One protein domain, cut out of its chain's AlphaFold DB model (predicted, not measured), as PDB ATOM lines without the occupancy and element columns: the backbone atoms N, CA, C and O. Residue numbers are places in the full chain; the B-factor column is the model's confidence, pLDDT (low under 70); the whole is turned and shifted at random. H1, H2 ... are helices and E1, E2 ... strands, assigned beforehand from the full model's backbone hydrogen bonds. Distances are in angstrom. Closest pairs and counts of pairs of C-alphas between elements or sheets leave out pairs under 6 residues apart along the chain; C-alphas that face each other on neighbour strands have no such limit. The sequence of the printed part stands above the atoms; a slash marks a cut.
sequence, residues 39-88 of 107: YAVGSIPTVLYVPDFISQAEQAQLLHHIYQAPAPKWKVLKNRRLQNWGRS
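AT A GLANCE: This is residues 39 to 88 of the 107 residues of an uncharacterized protein of Hordeum vulgare subsp. vulgare (UniProt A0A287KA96). Picture an open arch: a small two-stranded hairpin, E1 and E2, makes one foot, helix H1 makes the span, and the long unnamed stretch of residues 39 to 55 makes the other foot. The printed part has 50 residues with H1, E1 and E2 in that order, the two strands antiparallel; the class is mixed, with under half of the residues in named elements. It is extended, with a radius of gyration of the C-alphas of 15.9 A and spans of 42 by 26 by 25 A.

IN THESE COORDINATES: Find C-alpha 74 at (149.014, 181.848, 29.210), where E1, residues 74 to 77, begins. E2, residues 80 to 83, ends at (151.316, 181.498, 33.675). H1, residues 56 to 67, runs 16.6 A from (143.636, 164.796, 47.024).

HOW THE PARTS SIT: Look across the hairpin E1 and E2: N 75 and O 82 are within hydrogen-bond range at 2.9 A, and the directions differ by 150 degrees. H1 and E2 are apart. In H1 every O i to N i+4 pair is within hydrogen-bond range.

THE WHOLE: The C-alphas of Ser 43 and Pro 72, the two farthest apart, are 43.0 A apart. The printed part has no cut and no long link. Residues 70 to 73 and 87 to 88 have pLDDT under 70.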
ATOM      1  N   TYR A  39     161.240 165.940  58.739       79.12
ATOM      2  CA  TYR A  39     161.102 166.098  57.290       79.12
ATOM      3  C   TYR A  39     162.442 166.208  56.562       79.12
ATOM      4  O   TYR A  39     162.469 166.369  55.340       79.12
ATOM      5  N   ALA A  40     163.562 166.159  57.286       79.88
ATOM      6  CA  ALA A  40     164.882 166.212  56.678       79.88
ATOM      7  C   ALA A  40     165.115 164.949  55.838       79.88
ATOM      8  O   ALA A  40     165.078 163.831  56.350       79.88
ATOM      9  N   VAL A  41     165.362 165.121  54.536       77.38
ATOM     10  CA  VAL A  41     165.647 164.004  53.628       77.38
ATOM     11  C   VAL A  41     167.047 164.146  53.047       77.38
ATOM     12  O   VAL A  41     167.384 165.126  52.385       77.38
ATOM     13  N   GLY A  42     167.859 163.111  53.261       78.75
ATOM     14  CA  GLY A  42     169.228 163.034  52.765       78.75
ATOM     15  C   GLY A  42     170.228 163.821  53.613       78.75
ATOM     16  O   GLY A  42     170.011 164.092  54.788       78.75
ATOM     17  N   SER A  43     171.369 164.153  53.007       80.00
ATOM     18  CA  SER A  43     172.481 164.832  53.691       80.00
ATOM     19  C   SER A  43     172.402 166.364  53.625       80.00
ATOM     20  O   SER A  43     173.308 167.036  54.118       80.00
ATOM     21  N   ILE A  44     171.374 166.927  52.976       85.38
ATOM     22  CA  ILE A  44     171.256 168.371  52.751       85.38
ATOM     23  C   ILE A  44     170.330 168.969  53.819       85.38
ATOM     24  O   ILE A  44     169.127 168.722  53.778       85.38
ATOM     25  N   PRO A  45     170.843 169.801  54.742       76.62
ATOM     26  CA  PRO A  45     170.070 170.289  55.888       76.62
ATOM     27  C   PRO A  45     168.983 171.312  55.522       76.62
ATOM     28  O   PRO A  45     168.145 171.641  56.355       76.62
ATOM     29  N   THR A  46     168.995 171.846  54.297       83.25
ATOM     30  CA  THR A  46     168.039 172.859  53.820       83.25
ATOM     31  C   THR A  46     166.868 172.280  53.026       83.25
ATOM     32  O   THR A  46     165.958 173.027  52.669       83.25
ATOM     33  N   VAL A  47     166.878 170.977  52.729       84.50
ATOM     34  CA  VAL A  47     165.822 170.323  51.951       84.50
ATOM     35  C   VAL A  47     164.937 169.528  52.897       84.50
ATOM     36  O   VAL A  47     165.368 168.551  53.505       84.50
ATOM     37  N   LEU A  48     163.682 169.957  52.997       86.25
ATOM     38  CA  LEU A  48     162.657 169.287  53.781       86.25
ATOM     39  C   LEU A  48     161.611 168.716  52.829       86.25
ATOM     40  O   LEU A  48     161.081 169.435  51.981       86.25
ATOM     41  N   TYR A  49     161.322 167.429  52.964       84.94
ATOM     42  CA  TYR A  49     160.265 166.758  52.223       84.94
ATOM     43  C   TYR A  49     159.133 166.401  53.178       84.94
ATOM     44  O   TYR A  49     159.320 165.648  54.131       84.94
ATOM     45  N   VAL A  50     157.949 166.941  52.900       86.75
ATOM     46  CA  VAL A  50     156.738 166.681  53.676       86.75
ATOM     47  C   VAL A  50     155.837 165.758  52.852       86.75
ATOM     48  O   VAL A  50     155.297 166.211  51.836       86.75
ATOM     49  N   PRO A  51     155.687 164.475  53.233       84.44
ATOM     50  CA  PRO A  51     154.758 163.576  52.557       84.44
ATOM     51  C   PRO A  51     153.314 164.017  52.807       84.44
ATOM     52  O   PRO A  51     153.012 164.588  53.855       84.44
ATOM     53  N   ASP A  52     152.442 163.757  51.830       83.50
ATOM     54  CA  ASP A  52     150.997 164.021  51.899       83.50
ATOM     55  C   ASP A  52     150.632 165.454  52.335       83.50
ATOM     56  O   ASP A  52     149.598 165.690  52.953       83.50
ATOM     57  N   PHE A  53     151.486 166.430  52.000       86.62
ATOM     58  CA  PHE A  53     151.283 167.836  52.365       86.62
ATOM     59  C   PHE A  53     150.008 168.439  51.761       86.62
ATOM     60  O   PHE A  53     149.406 169.327  52.354       86.62
ATOM     61  N   ILE A  54     149.621 167.975  50.572       86.88
ATOM     62  CA  ILE A  54     148.416 168.413  49.868       86.88
ATOM     63  C   ILE A  54     147.491 167.209  49.773       86.88
ATOM     64  O   ILE A  54     147.872 166.179  49.212       86.88
ATOM     65  N   SER A  55     146.274 167.337  50.293       90.12
ATOM     66  CA  SER A  55     145.261 166.293  50.162       90.12
ATOM     67  C   SER A  55     144.769 166.161  48.715       90.12
ATOM     68  O   SER A  55     144.879 167.077  47.897       90.12
ATOM     69  N   GLN A  56     144.161 165.021  48.375       89.50
ATOM     70  CA  GLN A  56     143.636 164.796  47.024       89.50
ATOM     71  C   GLN A  56     142.552 165.818  46.631       89.50
ATOM     72  O   GLN A  56     142.488 166.237  45.472       89.50
ATOM     73  N   ALA A  57     141.728 166.242  47.595       89.44
ATOM     74  CA  ALA A  57     140.705 167.263  47.390       89.44
ATOM     75  C   ALA A  57     141.338 168.629  47.080       89.44
ATOM     76  O   ALA A  57     140.995 169.254  46.076       89.44
ATOM     77  N   GLU A  58     142.324 169.052  47.875       88.75
ATOM     78  CA  GLU A  58     143.051 170.306  47.649       88.75
ATOM     79  C   GLU A  58     143.803 170.286  46.317       88.75
ATOM     80  O   GLU A  58     143.781 171.267  45.577       88.75
ATOM     81  N   GLN A  59     144.415 169.157  45.952       90.75
ATOM     82  CA  GLN A  59     145.073 169.001  44.659       90.75
ATOM     83  C   GLN A  59     144.091 169.235  43.502       90.75
ATOM     84  O   GLN A  59     144.412 169.960  42.557       90.75
ATOM     85  N   ALA A  60     142.890 168.652  43.568       90.62
ATOM     86  CA  ALA A  60     141.860 168.850  42.551       90.62
ATOM     87  C   ALA A  60     141.416 170.321  42.473       90.62
ATOM     88  O   ALA A  60     141.293 170.867  41.374       90.62
ATOM     89  N   GLN A  61     141.250 170.984  43.620       90.69
ATOM     90  CA  GLN A  61     140.919 172.411  43.682       90.69
ATOM     91  C   GLN A  61     142.031 173.289  43.089       90.69
ATOM     92  O   GLN A  61     141.753 174.179  42.283       90.69
ATOM     93  N   LEU A  62     143.297 173.025  43.419       89.25
ATOM     94  CA  LEU A  62     144.449 173.754  42.880       89.25
ATOM     95  C   LEU A  62     144.546 173.605  41.360       89.25
ATOM     96  O   LEU A  62     144.687 174.601  40.651       89.25
ATOM     97  N   LEU A  63     144.415 172.379  40.843       88.69
ATOM     98  CA  LEU A  63     144.406 172.124  39.401       88.69
ATOM     99  C   LEU A  63     143.253 172.856  38.719       88.69
ATOM    100  O   LEU A  63     143.456 173.506  37.693       88.69
ATOM    101  N   HIS A  64     142.062 172.811  39.312       89.12
ATOM    102  CA  HIS A  64     140.910 173.535  38.802       89.12
ATOM    103  C   HIS A  64     141.202 175.038  38.677       89.12
ATOM    104  O   HIS A  64     141.001 175.607  37.606       89.12
ATOM    105  N   HIS A  65     141.775 175.670  39.704       85.50
ATOM    106  CA  HIS A  65     142.172 177.081  39.645       85.50
ATOM    107  C   HIS A  65     143.265 177.374  38.608       85.50
ATOM    108  O   HIS A  65     143.214 178.409  37.940       85.50
ATOM    109  N   ILE A  66     144.236 176.471  38.435       84.31
ATOM    110  CA  ILE A  66     145.283 176.602  37.414       84.31
ATOM    111  C   ILE A  66     144.653 176.601  36.019       84.31
ATOM    112  O   ILE A  66     144.946 177.492  35.222       84.31
ATOM    113  N   TYR A  67     143.773 175.644  35.718       83.56
ATOM    114  CA  TYR A  67     143.157 175.518  34.394       83.56
ATOM    115  C   TYR A  67     142.058 176.546  34.120       83.56
ATOM    116  O   TYR A  67     141.871 176.923  32.966       83.56
ATOM    117  N   GLN A  68     141.386 177.055  35.155       83.31
ATOM    118  CA  GLN A  68     140.417 178.145  35.026       83.31
ATOM    119  C   GLN A  68     141.048 179.490  34.630       83.31
ATOM    120  O   GLN A  68     140.329 180.418  34.258       83.31
ATOM    121  N   ALA A  69     142.375 179.633  34.695       76.00
ATOM    122  CA  ALA A  69     143.027 180.870  34.288       76.00
ATOM    123  C   ALA A  69     142.726 181.184  32.804       76.00
ATOM    124  O   ALA A  69     143.020 180.355  31.934       76.00
ATOM    125  N   PRO A  70     142.183 182.377  32.484       68.94
ATOM    126  CA  PRO A  70     141.752 182.705  31.131       68.94
ATOM    127  C   PRO A  70     142.936 182.680  30.153       68.94
ATOM    128  O   PRO A  70     144.037 183.128  30.481       68.94
ATOM    129  N   ALA A  71     142.695 182.190  28.929       60.47
ATOM    130  CA  ALA A  71     143.668 182.074  27.834       60.47
ATOM    131  C   ALA A  71     144.672 183.248  27.686       60.47
ATOM    132  O   ALA A  71     145.861 182.959  27.548       60.47
ATOM    133  N   PRO A  72     144.288 184.545  27.787       62.41
ATOM    134  CA  PRO A  72     145.238 185.664  27.696       62.41
ATOM    135  C   PRO A  72     146.350 185.681  28.762       62.41
ATOM    136  O   PRO A  72     147.342 186.386  28.590       62.41
ATOM    137  N   LYS A  73     146.228 184.919  29.858       63.41
ATOM    138  CA  LYS A  73     147.266 184.813  30.899       63.41
ATOM    139  C   LYS A  73     148.369 183.805  30.552       63.41
ATOM    140  O   LYS A  73     149.448 183.835  31.150       63.41
ATOM    141  N   TRP A  74     148.112 182.924  29.588       73.75
ATOM    142  CA  TRP A  74     149.014 181.848  29.210       73.75
ATOM    143  C   TRP A  74     149.952 182.279  28.085       73.75
ATOM    144  O   TRP A  74     149.521 182.624  26.989       73.75
ATOM    145  N   LYS A  75     151.260 182.196  28.330       77.12
ATOM    146  CA  LYS A  75     152.269 182.270  27.269       77.12
ATOM    147  C   LYS A  75     152.581 180.858  26.789       77.12
ATOM    148  O   LYS A  75     153.062 180.030  27.566       77.12
ATOM    149  N   VAL A  76     152.312 180.594  25.514       76.94
ATOM    150  CA  VAL A  76     152.656 179.327  24.861       76.94
ATOM    151  C   VAL A  76     154.109 179.398  24.399       76.94
ATOM    152  O   VAL A  76     154.502 180.295  23.657       76.94
ATOM    153  N   LEU A  77     154.926 178.467  24.879       78.06
ATOM    154  CA  LEU A  77     156.309 178.260  24.457       78.06
ATOM    155  C   LEU A  77     156.394 176.950  23.670       78.06
ATOM    156  O   LEU A  77     155.441 176.177  23.648       78.06
ATOM    157  N   LYS A  78     157.556 176.663  23.068       73.62
ATOM    158  CA  LYS A  78     157.726 175.557  22.107       73.62
ATOM    159  C   LYS A  78     157.210 174.176  22.556       73.62
ATOM    160  O   LYS A  78     156.948 173.388  21.670       73.62
ATOM    161  N   ASN A  79     157.073 173.885  23.859       75.81
ATOM    162  CA  ASN A  79     156.528 172.619  24.401       75.81
ATOM    163  C   ASN A  79     155.952 172.765  25.827       75.81
ATOM    164  O   ASN A  79     156.049 171.849  26.644       75.81
ATOM    165  N   ARG A  80     155.487 173.961  26.196       79.25
ATOM    166  CA  ARG A  80     155.006 174.233  27.559       79.25
ATOM    167  C   ARG A  80     154.150 175.484  27.602       79.25
ATOM    168  O   ARG A  80     154.346 176.404  26.803       79.25
ATOM    169  N   ARG A  81     153.274 175.546  28.596       80.25
ATOM    170  CA  ARG A  81     152.461 176.719  28.904       80.25
ATOM    171  C   ARG A  81     152.936 177.357  30.203       80.25
ATOM    172  O   ARG A  81     153.181 176.668  31.189       80.25
ATOM    173  N   LEU A  82     153.087 178.678  30.185       82.00
ATOM    174  CA  LEU A  82     153.510 179.465  31.339       82.00
ATOM    175  C   LEU A  82     152.402 180.426  31.760       82.00
ATOM    176  O   LEU A  82     151.940 181.224  30.943       82.00
ATOM    177  N   GLN A  83     152.055 180.409  33.044       80.75
ATOM    178  CA  GLN A  83     151.316 181.498  33.675       80.75
ATOM    179  C   GLN A  83     152.281 182.384  34.455       80.75
ATOM    180  O   GLN A  83     153.010 181.899  35.316       80.75
ATOM    181  N   ASN A  84     152.266 183.688  34.181       77.12
ATOM    182  CA  ASN A  84     152.997 184.645  35.008       77.12
ATOM    183  C   ASN A  84     152.105 185.049  36.187       77.12
ATOM    184  O   ASN A  84     151.063 185.681  36.003       77.12
ATOM    185  N   TRP A  85     152.517 184.666  37.392       72.69
ATOM    186  CA  TRP A  85     151.912 185.094  38.650       72.69
ATOM    187  C   TRP A  85     152.906 186.038  39.343       72.69
ATOM    188  O   TRP A  85     153.894 185.584  39.905       72.69
ATOM    189  N   GLY A  86     152.695 187.357  39.235       73.06
ATOM    190  CA  GLY A  86     153.579 188.384  39.819       73.06
ATOM    191  C   GLY A  86     154.107 189.432  38.825       73.06
ATOM    192  O   GLY A  86     154.018 189.251  37.613       73.06
ATOM    193  N   ARG A  87     154.600 190.560  39.373       52.09
ATOM    194  CA  ARG A  87     155.015 191.825  38.711       52.09
ATOM    195  C   ARG A  87     154.207 192.202  37.461       52.09
ATOM    196  O   ARG A  87     154.714 192.263  36.344       52.09
ATOM    197  N   SER A  88     152.961 192.605  37.690       59.62
ATOM    198  CA  SER A  88     152.281 193.580  36.838       59.62
ATOM    199  C   SER A  88     152.764 194.981  37.221       59.62
ATOM    200  O   SER A  88     152.181 195.632  38.083       59.62
TER     201      SER A  88